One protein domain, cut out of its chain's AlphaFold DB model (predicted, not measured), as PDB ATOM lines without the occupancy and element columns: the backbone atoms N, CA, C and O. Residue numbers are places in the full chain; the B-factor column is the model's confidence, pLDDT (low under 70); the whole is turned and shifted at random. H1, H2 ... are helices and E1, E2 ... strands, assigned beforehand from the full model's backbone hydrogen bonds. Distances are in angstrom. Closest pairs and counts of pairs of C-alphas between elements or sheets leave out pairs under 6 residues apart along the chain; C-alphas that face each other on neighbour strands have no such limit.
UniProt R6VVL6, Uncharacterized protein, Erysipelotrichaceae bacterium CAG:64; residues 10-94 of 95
ATOM      1  N   ILE A  10     -33.621   8.690  41.785       88.56
ATOM      2  CA  ILE A  10     -34.151   9.079  40.478       88.56
ATOM      3  C   ILE A  10     -35.616   8.654  40.459       88.56
ATOM      4  O   ILE A  10     -35.914   7.463  40.541       88.56
ATOM      5  N   PHE A  11     -36.518   9.627  40.354       86.50
ATOM      6  CA  PHE A  11     -37.941   9.383  40.141       86.50
ATOM      7  C   PHE A  11     -38.295   9.697  38.689       86.50
ATOM      8  O   PHE A  11     -38.051  10.815  38.227       86.50
ATOM      9  N   MET A  12     -38.867   8.721  37.986       84.12
ATOM     10  CA  MET A  12     -39.348   8.883  36.615       84.12
ATOM     11  C   MET A  12     -40.732   8.254  36.442       84.12
ATOM     12  O   MET A  12     -41.038   7.239  37.058       84.12
ATOM     13  N   SER A  13     -41.548   8.854  35.581       79.94
ATOM     14  CA  SER A  13     -42.862   8.344  35.189       79.94
ATOM     15  C   SER A  13     -42.788   7.802  33.763       79.94
ATOM     16  O   SER A  13     -42.226   8.453  32.883       79.94
ATOM     17  N   LEU A  14     -43.352   6.619  33.521       76.56
ATOM     18  CA  LEU A  14     -43.513   6.051  32.180       76.56
ATOM     19  C   LEU A  14     -44.821   6.500  31.512       76.56
ATOM     20  O   LEU A  14     -45.014   6.221  30.329       76.56
ATOM     21  N   LYS A  15     -45.695   7.235  32.220       74.38
ATOM     22  CA  LYS A  15     -46.975   7.742  31.681       74.38
ATOM     23  C   LYS A  15     -46.795   8.566  30.413       74.38
ATOM     24  O   LYS A  15     -47.677   8.551  29.558       74.38
ATOM     25  N   ASP A  16     -45.656   9.240  30.305       64.81
ATOM     26  CA  ASP A  16     -45.324  10.159  29.219       64.81
ATOM     27  C   ASP A  16     -44.707   9.440  28.000       64.81
ATOM     28  O   ASP A  16     -44.473  10.046  26.960       64.81
ATOM     29  N   LEU A  17     -44.476   8.122  28.080       70.25
ATOM     30  CA  LEU A  17     -43.982   7.299  26.963       70.25
ATOM     31  C   LEU A  17     -45.111   6.671  26.125       70.25
ATOM     32  O   LEU A  17     -44.865   5.757  25.341       70.25
ATOM     33  N   LYS A  18     -46.351   7.159  26.261       67.06
ATOM     34  CA  LYS A  18     -47.540   6.645  25.550       67.06
ATOM     35  C   LYS A  18     -47.623   7.044  24.069       67.06
ATOM     36  O   LYS A  18     -48.618   6.727  23.420       67.06
ATOM     37  N   ASP A  19     -46.609   7.724  23.538       66.12
ATOM     38  CA  ASP A  19     -46.616   8.222  22.163       66.12
ATOM     39  C   ASP A  19     -46.609   7.111  21.102       66.12
ATOM     40  O   ASP A  19     -46.097   6.004  21.298       66.12
ATOM     41  N   LEU A  20     -47.198   7.451  19.950       67.94
ATOM     42  CA  LEU A  20     -47.570   6.536  18.867       67.94
ATOM     43  C   LEU A  20     -46.376   6.022  18.040       67.94
ATOM     44  O   LEU A  20     -46.515   4.993  17.376       67.94
ATOM     45  N   SER A  21     -45.221   6.709  18.052       85.56
ATOM     46  CA  SER A  21     -44.036   6.321  17.273       85.56
ATOM     47  C   SER A  21     -42.802   6.054  18.140       85.56
ATOM     48  O   SER A  21     -42.565   6.692  19.163       85.56
ATOM     49  N   PHE A  22     -41.958   5.124  17.685       84.69
ATOM     50  CA  PHE A  22     -40.688   4.808  18.345       84.69
ATOM     51  C   PHE A  22     -39.747   6.022  18.429       84.69
ATOM     52  O   PHE A  22     -38.989   6.151  19.386       84.69
ATOM     53  N   GLN A  23     -39.781   6.916  17.435       86.19
ATOM     54  CA  GLN A  23     -38.930   8.105  17.434       86.19
ATOM     55  C   GLN A  23     -39.375   9.109  18.503       86.19
ATOM     56  O   GLN A  23     -38.523   9.665  19.196       86.19
ATOM     57  N   ASP A  24     -40.683   9.283  18.680       86.94
ATOM     58  CA  ASP A  24     -41.236  10.160  19.718       86.94
ATOM     59  C   ASP A  24     -40.912   9.617  21.114       86.94
ATOM     60  O   ASP A  24     -40.466  10.364  21.979       86.94
ATOM     61  N   GLN A  25     -40.968   8.294  21.302       86.75
ATOM     62  CA  GLN A  25     -40.538   7.656  22.553       86.75
ATOM     63  C   GLN A  25     -39.056   7.908  22.873       86.75
ATOM     64  O   GLN A  25     -38.711   8.155  24.029       86.75
ATOM     65  N   LEU A  26     -38.168   7.875  21.870       88.88
ATOM     66  CA  LEU A  26     -36.758   8.230  22.078       88.88
ATOM     67  C   LEU A  26     -36.600   9.708  22.455       88.88
ATOM     68  O   LEU A  26     -35.835  10.020  23.368       88.88
ATOM     69  N   ASN A  27     -37.334  10.603  21.794       89.25
ATOM     70  CA  ASN A  27     -37.301  12.032  22.102       89.25
ATOM     71  C   ASN A  27     -37.796  12.303  23.534       89.25
ATOM     72  O   ASN A  27     -37.120  13.000  24.289       89.25
ATOM     73  N   ASN A  28     -38.904  11.687  23.952       89.12
ATOM     74  CA  ASN A  28     -39.424  11.821  25.316       89.12
ATOM     75  C   ASN A  28     -38.442  11.268  26.343       89.12
ATOM     76  O   ASN A  28     -38.178  11.904  27.362       89.12
ATOM     77  N   PHE A  29     -37.827  10.118  26.066       90.25
ATOM     78  CA  PHE A  29     -36.822   9.563  26.963       90.25
ATOM     79  C   PHE A  29     -35.598  10.477  27.100       90.25
ATOM     80  O   PHE A  29     -35.066  10.648  28.197       90.25
ATOM     81  N   GLN A  30     -35.178  11.128  26.015       93.00
ATOM     82  CA  GLN A  30     -34.116  12.129  26.052       93.00
ATOM     83  C   GLN A  30     -34.485  13.336  26.923       93.00
ATOM     84  O   GLN A  30     -33.645  13.801  27.696       93.00
ATOM     85  N   ILE A  31     -35.729  13.810  26.834       92.12
ATOM     86  CA  ILE A  31     -36.248  14.891  27.682       92.12
ATOM     87  C   ILE A  31     -36.195  14.471  29.155       92.12
ATOM     88  O   ILE A  31     -35.607  15.188  29.962       92.12
ATOM     89  N   ILE A  32     -36.685  13.273  29.493       91.75
ATOM     90  CA  ILE A  32     -36.661  12.746  30.868       91.75
ATOM     91  C   ILE A  32     -35.230  12.721  31.427       91.75
ATOM     92  O   ILE A  32     -34.988  13.164  32.549       91.75
ATOM     93  N   LEU A  33     -34.252  12.238  30.654       94.00
ATOM     94  CA  LEU A  33     -32.852  12.221  31.094       94.00
ATOM     95  C   LEU A  33     -32.289  13.633  31.298       94.00
ATOM     96  O   LEU A  33     -31.569  13.865  32.272       94.00
ATOM     97  N   SER A  34     -32.619  14.578  30.415       95.06
ATOM     98  CA  SER A  34     -32.206  15.979  30.555       95.06
ATOM     99  C   SER A  34     -32.806  16.633  31.804       95.06
ATOM    100  O   SER A  34     -32.103  17.340  32.535       95.06
ATOM    101  N   GLU A  35     -34.067  16.340  32.124       93.31
ATOM    102  CA  GLU A  35     -34.713  16.807  33.352       93.31
ATOM    103  C   GLU A  35     -34.061  16.230  34.608       93.31
ATOM    104  O   GLU A  35     -33.827  16.969  35.565       93.31
ATOM    105  N   ILE A  36     -33.719  14.936  34.608       93.06
ATOM    106  CA  ILE A  36     -33.000  14.314  35.728       93.06
ATOM    107  C   ILE A  36     -31.676  15.048  35.959       93.06
ATOM    108  O   ILE A  36     -31.371  15.399  37.095       93.06
ATOM    109  N   ILE A  37     -30.912  15.348  34.907       95.31
ATOM    110  CA  ILE A  37     -29.653  16.100  35.042       95.31
ATOM    111  C   ILE A  37     -29.906  17.528  35.521       95.31
ATOM    112  O   ILE A  37     -29.166  18.029  36.358       95.31
ATOM    113  N   SER A  38     -30.959  18.184  35.033       94.44
ATOM    114  CA  SER A  38     -31.310  19.552  35.442       94.44
ATOM    115  C   SER A  38     -31.742  19.638  36.909       94.44
ATOM    116  O   SER A  38     -31.627  20.692  37.522       94.44
ATOM    117  N   ARG A  39     -32.203  18.532  37.503       92.75
ATOM    118  CA  ARG A  39     -32.468  18.426  38.949       92.75
ATOM    119  C   ARG A  39     -31.220  18.084  39.770       92.75
ATOM    120  O   ARG A  39     -31.281  18.186  40.988       92.75
ATOM    121  N   ASN A  40     -30.134  17.669  39.118       93.25
ATOM    122  CA  ASN A  40     -28.872  17.247  39.730       93.25
ATOM    123  C   ASN A  40     -27.689  17.993  39.072       93.25
ATOM    124  O   ASN A  40     -26.721  17.380  38.607       93.25
ATOM    125  N   GLU A  41     -27.788  19.324  38.941       94.19
ATOM    126  CA  GLU A  41     -26.772  20.139  38.255       94.19
ATOM    127  C   GLU A  41     -25.403  20.090  38.942       94.19
ATOM    128  O   GLU A  41     -24.384  20.291  38.280       94.19
ATOM    129  N   GLU A  42     -25.352  19.749  40.231       94.69
ATOM    130  CA  GLU A  42     -24.114  19.521  40.973       94.69
ATOM    131  C   GLU A  42     -23.236  18.438  40.330       94.69
ATOM    132  O   GLU A  42     -22.008  18.496  40.425       94.69
ATOM    133  N   LEU A  43     -23.830  17.495  39.585       95.94
ATOM    134  CA  LEU A  43     -23.081  16.492  38.825       95.94
ATOM    135  C   LEU A  43     -22.240  17.124  37.706       95.94
ATOM    136  O   LEU A  43     -21.169  16.615  37.389       95.94
ATOM    137  N   LEU A  44     -22.666  18.252  37.129       96.25
ATOM    138  CA  LEU A  44     -21.948  18.917  36.033       96.25
ATOM    139  C   LEU A  44     -20.613  19.520  36.476       96.25
ATOM    140  O   LEU A  44     -19.729  19.712  35.639       96.25
ATOM    141  N   ILE A  45     -20.466  19.802  37.770       95.88
ATOM    142  CA  ILE A  45     -19.264  20.384  38.382       95.88
ATOM    143  C   ILE A  45     -18.653  19.477  39.459       95.88
ATOM    144  O   ILE A  45     -17.734  19.880  40.163       95.88
ATOM    145  N   SER A  46     -19.144  18.245  39.585       95.75
ATOM    146  CA  SER A  46     -18.711  17.302  40.611       95.75
ATOM    147  C   SER A  46     -17.229  16.952  40.477       95.75
ATOM    148  O   SER A  46     -16.800  16.418  39.450       95.75
ATOM    149  N   GLU A  47     -16.470  17.142  41.558       95.81
ATOM    150  CA  GLU A  47     -15.066  16.721  41.677       95.81
ATOM    151  C   GLU A  47     -14.909  15.193  41.721       95.81
ATOM    152  O   GLU A  47     -13.844  14.652  41.438       95.81
ATOM    153  N   HIS A  48     -15.982  14.472  42.057       96.50
ATOM    154  CA  HIS A  48     -16.000  13.008  42.095       96.50
ATOM    155  C   HIS A  48     -16.240  12.352  40.730       96.50
ATOM    156  O   HIS A  48     -16.218  11.123  40.638       96.50
ATOM    157  N   LEU A  49     -16.518  13.153  39.700       97.31
ATOM    158  CA  LEU A  49     -16.642  12.696  38.321       97.31
ATOM    159  C   LEU A  49     -15.384  13.082  37.549       97.31
ATOM    160  O   LEU A  49     -14.729  14.073  37.874       97.31
ATOM    161  N   ASP A  50     -15.035  12.307  36.533       96.69
ATOM    162  CA  ASP A  50     -13.971  12.698  35.613       96.69
ATOM    163  C   ASP A  50     -14.498  13.671  34.539       96.69
ATOM    164  O   ASP A  50     -15.680  14.026  34.492       96.69
ATOM    165  N   GLU A  51     -13.594  14.183  33.703       96.44
ATOM    166  CA  GLU A  51     -13.949  15.123  32.637       96.44
ATOM    167  C   GLU A  51     -14.879  14.492  31.593       96.44
ATOM    168  O   GLU A  51     -15.830  15.136  31.148       96.44
ATOM    169  N   MET A  52     -14.672  13.212  31.273       96.38
ATOM    170  CA  MET A  52     -15.481  12.495  30.289       96.38
ATOM    171  C   MET A  52     -16.923  12.309  30.767       96.38
ATOM    172  O   MET A  52     -17.858  12.500  29.983       96.38
ATOM    173  N   ASP A  53     -17.113  11.975  32.044       97.12
ATOM    174  CA  ASP A  53     -18.420  11.895  32.692       97.12
ATOM    175  C   ASP A  53     -19.136  13.251  32.619       97.12
ATOM    176  O   ASP A  53     -20.285  13.326  32.172       97.12
ATOM    177  N   ARG A  54     -18.461  14.345  32.998       97.50
ATOM    178  CA  ARG A  54     -19.050  15.697  32.962       97.50
ATOM    179  C   ARG A  54     -19.436  16.123  31.549       97.50
ATOM    180  O   ARG A  54     -20.517  16.673  31.347       97.50
ATOM    181  N   ASP A  55     -18.600  15.847  30.558       97.44
ATOM    182  CA  ASP A  55     -18.898  16.195  29.169       97.44
ATOM    183  C   ASP A  55     -20.012  15.337  28.575       97.44
ATOM    184  O   ASP A  55     -20.818  15.811  27.767       97.44
ATOM    185  N   LEU A  56     -20.120  14.077  28.991       97.62
ATOM    186  CA  LEU A  56     -21.256  13.245  28.622       97.62
ATOM    187  C   LEU A  56     -22.552  13.726  29.297       97.62
ATOM    188  O   LEU A  56     -23.570  13.812  28.613       97.62
ATOM    189  N   LEU A  57     -22.523  14.137  30.569       98.00
ATOM    190  CA  LEU A  57     -23.672  14.764  31.243       98.00
ATOM    191  C   LEU A  57     -24.144  16.028  30.512       98.00
ATOM    192  O   LEU A  57     -25.339  16.176  30.258       98.00
ATOM    193  N   LYS A  58     -23.223  16.910  30.095       97.69
ATOM    194  CA  LYS A  58     -23.565  18.099  29.292       97.69
ATOM    195  C   LYS A  58     -24.254  17.721  27.979       97.69
ATOM    196  O   LYS A  58     -25.227  18.367  27.602       97.69
ATOM    197  N   ARG A  59     -23.796  16.664  27.297       97.88
ATOM    198  CA  ARG A  59     -24.423  16.174  26.054       97.88
ATOM    199  C   ARG A  59     -25.810  15.585  26.279       97.88
ATOM    200  O   ARG A  59     -26.700  15.856  25.479       97.88
ATOM    201  N   TYR A  60     -26.017  14.820  27.353       97.44
ATOM    202  CA  TYR A  60     -27.359  14.351  27.713       97.44
ATOM    203  C   TYR A  60     -28.290  15.529  28.010       97.44
ATOM    204  O   TYR A  60     -29.394  15.566  27.476       97.44
ATOM    205  N   LYS A  61     -27.828  16.523  28.783       96.69
ATOM    206  CA  LYS A  61     -28.604  17.740  29.081       96.69
ATOM    207  C   LYS A  61     -28.962  18.517  27.811       96.69
ATOM    208  O   LYS A  61     -30.103  18.935  27.647       96.69
ATOM    209  N   ALA A  62     -28.007  18.667  26.894       96.12
ATOM    210  CA  ALA A  62     -28.201  19.342  25.612       96.12
ATOM    211  C   ALA A  62     -29.001  18.517  24.587       96.12
ATOM    212  O   ALA A  62     -29.346  19.040  23.530       96.12
ATOM    213  N   GLY A  63     -29.263  17.235  24.855       95.19
ATOM    214  CA  GLY A  63     -29.983  16.373  23.927       95.19
ATOM    215  C   GLY A  63     -29.204  16.016  22.656       95.19
ATOM    216  O   GLY A  63     -29.791  15.815  21.597       95.19
ATOM    217  N   THR A  64     -27.873  15.960  22.735       96.25
ATOM    218  CA  THR A  64     -26.984  15.702  21.583       96.25
ATOM    219  C   THR A  64     -26.341  14.314  21.617       96.25
ATOM    220  O   THR A  64     -25.377  14.037  20.902       96.25
ATOM    221  N   VAL A  65     -26.859  13.424  22.465       96.44
ATOM    222  CA  VAL A  65     -26.413  12.030  22.560       96.44
ATOM    223  C   VAL A  65     -26.979  11.185  21.425       96.44
ATOM    224  O   VAL A  65     -28.075  11.421  20.928       96.44
ATOM    225  N   ASN A  66     -26.232  10.164  21.014       94.75
ATOM    226  CA  ASN A  66     -26.718   9.218  20.011       94.75
ATOM    227  C   ASN A  66     -27.654   8.161  20.630       94.75
ATOM    228  O   ASN A  66     -27.734   8.012  21.849       94.75
ATOM    229  N   LYS A  67     -28.317   7.362  19.785       92.88
ATOM    230  CA  LYS A  67     -29.257   6.312  20.219       92.88
ATOM    231  C   LYS A  67     -28.649   5.307  21.209       92.88
ATOM    232  O   LYS A  67     -29.311   4.934  22.172       92.88
ATOM    233  N   ALA A  68     -27.410   4.866  20.988       93.94
ATOM    234  CA  ALA A  68     -26.760   3.883  21.857       93.94
ATOM    235  C   ALA A  68     -26.441   4.466  23.241       93.94
ATOM    236  O   ALA A  68     -26.576   3.786  24.258       93.94
ATOM    237  N   GLN A  69     -26.048   5.738  23.293       95.00
ATOM    238  CA  GLN A  69     -25.885   6.473  24.542       95.00
ATOM    239  C   GLN A  69     -27.238   6.642  25.223       95.00
ATOM    240  O   GLN A  69     -27.386   6.237  26.368       95.00
ATOM    241  N   LEU A  70     -28.246   7.115  24.492       93.94
ATOM    242  CA  LEU A  70     -29.594   7.305  25.006       93.94
ATOM    243  C   LEU A  70     -30.127   6.036  25.692       93.94
ATOM    244  O   LEU A  70     -30.525   6.101  26.848       93.94
ATOM    245  N   GLN A  71     -29.998   4.868  25.053       92.00
ATOM    246  CA  GLN A  71     -30.359   3.560  25.628       92.00
ATOM    247  C   GLN A  71     -29.658   3.242  26.960       92.00
ATOM    248  O   GLN A  71     -30.213   2.538  27.800       92.00
ATOM    249  N   ASN A  72     -28.449   3.760  27.172       94.62
ATOM    250  CA  ASN A  72     -27.669   3.571  28.395       94.62
ATOM    251  C   ASN A  72     -27.806   4.737  29.391       94.62
ATOM    252  O   ASN A  72     -27.157   4.716  30.440       94.62
ATOM    253  N   GLY A  73     -28.648   5.733  29.101       94.38
ATOM    254  CA  GLY A  73     -28.746   6.983  29.853       94.38
ATOM    255  C   GLY A  73     -29.022   6.794  31.341       94.38
ATOM    256  O   GLY A  73     -28.264   7.293  32.167       94.38
ATOM    257  N   LEU A  74     -30.035   6.002  31.706       93.38
ATOM    258  CA  LEU A  74     -30.364   5.755  33.119       93.38
ATOM    259  C   LEU A  74     -29.223   5.080  33.881       93.38
ATOM    260  O   LEU A  74     -28.927   5.461  35.014       93.38
ATOM    261  N   ARG A  75     -28.553   4.098  33.261       95.50
ATOM    262  CA  ARG A  75     -27.388   3.433  33.863       95.50
ATOM    263  C   ARG A  75     -26.256   4.432  34.078       95.50
ATOM    264  O   ARG A  75     -25.656   4.446  35.146       95.50
ATOM    265  N   PHE A  76     -25.978   5.265  33.079       96.81
ATOM    266  CA  PHE A  76     -24.952   6.295  33.177       96.81
ATOM    267  C   PHE A  76     -25.256   7.296  34.302       96.81
ATOM    268  O   PHE A  76     -24.416   7.486  35.179       96.81
ATOM    269  N   LEU A  77     -26.469   7.852  34.346       95.88
ATOM    270  CA  LEU A  77     -26.876   8.796  35.393       95.88
ATOM    271  C   LEU A  77     -26.824   8.178  36.792       95.88
ATOM    272  O   LEU A  77     -26.337   8.812  37.726       95.88
ATOM    273  N   SER A  78     -27.258   6.925  36.925       95.25
ATOM    274  CA  SER A  78     -27.173   6.191  38.192       95.25
ATOM    275  C   SER A  78     -25.721   6.041  38.652       95.25
ATOM    276  O   SER A  78     -25.417   6.278  39.818       95.25
ATOM    277  N   ASN A  79     -24.799   5.731  37.736       96.25
ATOM    278  CA  ASN A  79     -23.377   5.655  38.060       96.25
ATOM    279  C   ASN A  79     -22.811   7.023  38.471       96.25
ATOM    280  O   ASN A  79     -22.029   7.090  39.417       96.25
ATOM    281  N   CYS A  80     -23.196   8.111  37.798       96.94
ATOM    282  CA  CYS A  80     -22.754   9.461  38.163       96.94
ATOM    283  C   CYS A  80     -23.225   9.855  39.570       96.94
ATOM    284  O   CYS A  80     -22.427  10.335  40.375       96.94
ATOM    285  N   LEU A  81     -24.493   9.596  39.889       95.50
ATOM    286  CA  LEU A  81     -25.056   9.841  41.217       95.50
ATOM    287  C   LEU A  81     -24.387   8.976  42.291       95.50
ATOM    288  O   LEU A  81     -24.052   9.486  43.357       95.50
ATOM    289  N   GLU A  82     -24.129   7.695  42.011       96.25
ATOM    290  CA  GLU A  82     -23.405   6.819  42.937       96.25
ATOM    291  C   GLU A  82     -21.970   7.311  43.170       96.25
ATOM    292  O   GLU A  82     -21.514   7.366  44.314       96.25
ATOM    293  N   LYS A  83     -21.263   7.724  42.110       95.88
ATOM    294  CA  LYS A  83     -19.913   8.293  42.215       95.88
ATOM    295  C   LYS A  83     -19.903   9.580  43.040       95.88
ATOM    296  O   LYS A  83     -18.984   9.736  43.845       95.88
ATOM    297  N   HIS A  84     -20.877  10.470  42.848       95.81
ATOM    298  CA  HIS A  84     -20.957  11.748  43.557       95.81
ATOM    299  C   HIS A  84     -21.325  11.564  45.033       95.81
ATOM    300  O   HIS A  84     -20.604  12.019  45.913       95.81
ATOM    301  N   TRP A  85     -22.395  10.823  45.318       92.88
ATOM    302  CA  TRP A  85     -22.923  10.679  46.678       92.88
ATOM    303  C   TRP A  85     -22.297   9.532  47.479       92.88
ATOM    304  O   TRP A  85     -22.579   9.401  48.669       92.88
ATOM    305  N   LYS A  86     -21.477   8.683  46.842       92.81
ATOM    306  CA  LYS A  86     -20.870   7.465  47.420       92.81
ATOM    307  C   LYS A  86     -21.900   6.509  48.026       92.81
ATOM    308  O   LYS A  86     -21.638   5.833  49.020       92.81
ATOM    309  N   LYS A  87     -23.091   6.460  47.428       92.06
ATOM    310  CA  LYS A  87     -24.231   5.664  47.891       92.06
ATOM    311  C   LYS A  87     -24.988   5.072  46.715       92.06
ATOM    312  O   LYS A  87     -25.049   5.671  45.647       92.06
ATOM    313  N   LYS A  88     -25.604   3.909  46.937       91.12
ATOM    314  CA  LYS A  88     -26.468   3.269  45.942       91.12
ATOM    315  C   LYS A  88     -27.645   4.178  45.592       91.12
ATOM    316  O   LYS A  88     -28.253   4.765  46.483       91.12
ATOM    317  N   VAL A  89     -27.943   4.270  44.300       92.81
ATOM    318  CA  VAL A  89     -29.061   5.055  43.768       92.81
ATOM    319  C   VAL A  89     -30.318   4.202  43.765       92.81
ATOM    320  O   VAL A  89     -30.291   3.050  43.333       92.81
ATOM    321  N   VAL A  90     -31.422   4.777  44.228       92.50
ATOM    322  CA  VAL A  90     -32.744   4.158  44.136       92.50
ATOM    323  C   VAL A  90     -33.445   4.713  42.899       92.50
ATOM    324  O   VAL A  90     -33.624   5.922  42.766       92.50
ATOM    325  N   LEU A  91     -33.834   3.823  41.991       90.50
ATOM    326  CA  LEU A  91     -34.672   4.145  40.840       90.50
ATOM    327  C   LEU A  91     -36.125   3.842  41.201       90.50
ATOM    328  O   LEU A  91     -36.465   2.692  41.475       90.50
ATOM    329  N   LEU A  92     -36.966   4.872  41.207       89.62
ATOM    330  CA  LEU A  92     -38.408   4.755  41.380       89.62
ATOM    331  C   LEU A  92     -39.075   5.058  40.043       89.62
ATOM    332  O   LEU A  92     -38.923   6.156  39.505       89.62
ATOM    333  N   ILE A  93     -39.786   4.067  39.516       86.69
ATOM    334  CA  ILE A  93     -40.478   4.151  38.234       86.69
ATOM    335  C   ILE A  93     -41.976   4.069  38.518       86.69
ATOM    336  O   ILE A  93     -42.431   3.076  39.082       86.69
ATOM    337  N   ASP A  94     -42.706   5.123  38.163       84.94
ATOM    338  CA  ASP A  94     -44.170   5.169  38.211       84.94
ATOM    339  C   ASP A  94     -44.752   4.830  36.827       84.94
ATOM    340  O   ASP A  94     -44.198   5.257  35.810       84.94
TER     341      ASP A  94
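This is residues 10 to 94 of the 95 residues of an uncharacterized protein of Erysipelotrichaceae bacterium CAG:64 (UniProt R6VVL6). A two-stranded ribbon, E1 beside E2, covers the place where the last part of H1 and the first part of H5 run past each other; on the side away from the ribbon, H3 crosses these two helices steeply. Short H2 packs on H3 and H5, and short H4 packs on H1. The 85 printed residues, with five named helices and two named strands in the order E1 H1 H2 H3 H4 H5 E2, are mostly helix. The whole is compact, with a radius of gyration of the C-alphas of 12.8 A, and elongated, spanning 41 by 25 by 18 A.

E1, residues 10 to 13, and E2, residues 90 to 94, are parallel at 12 degrees, with N 12 and O 92 3.0 A apart, within hydrogen-bond range. The C-alphas of Ile 10 and Ile 36, the closest of E1 and H1, residues 22 to 39, are 7.2 A apart. H5, residues 73 to 85, is near E2 and only just touches H1, with 3 pairs of C-alphas within 8 A, closest Leu 33 and Gly 73 at 6.8 A; they run the same way at a shallow tilt of 11 degrees. H3, residues 51 to 62, touches H1 with residues 57 to 62 alone, closest C-alphas Ser 34 and Lys 61 at 4.3 A, opposite ways at a steep tilt of 60 degrees. H2, residues 41 to 45, touches H3, closest C-alphas Leu 44 and Arg 54 at 5.3 A. H4, residues 67 to 71, touches H1, closest C-alphas Gln 30 and Leu 70 at 6.7 A. H3 and E2 are apart. In H1, H3, H4 and H5 every O i to N i+4 pair is within hydrogen-bond range; in H2 0 of 1 is, beside 2 of 2 O i to N i+3 pairs. E1, the five helices and E2 form a strand-helix-strand unit, two parallel neighbour strands with helices between.

E1 begins at C-alpha 10 (-34.151, 9.079, 40.478). H1 measures 26.0 A, H5 18.2 A and H3 16.4 A. E2, 12.9 A, ends at C-alpha 94 (-44.170, 5.169, 38.211).

The C-alphas of Leu 20 and Glu 47, the two farthest apart, are 41.0 A apart. The printed part has no cut and no long link. pLDDT is under 70 at residues 16 and 18 to 20.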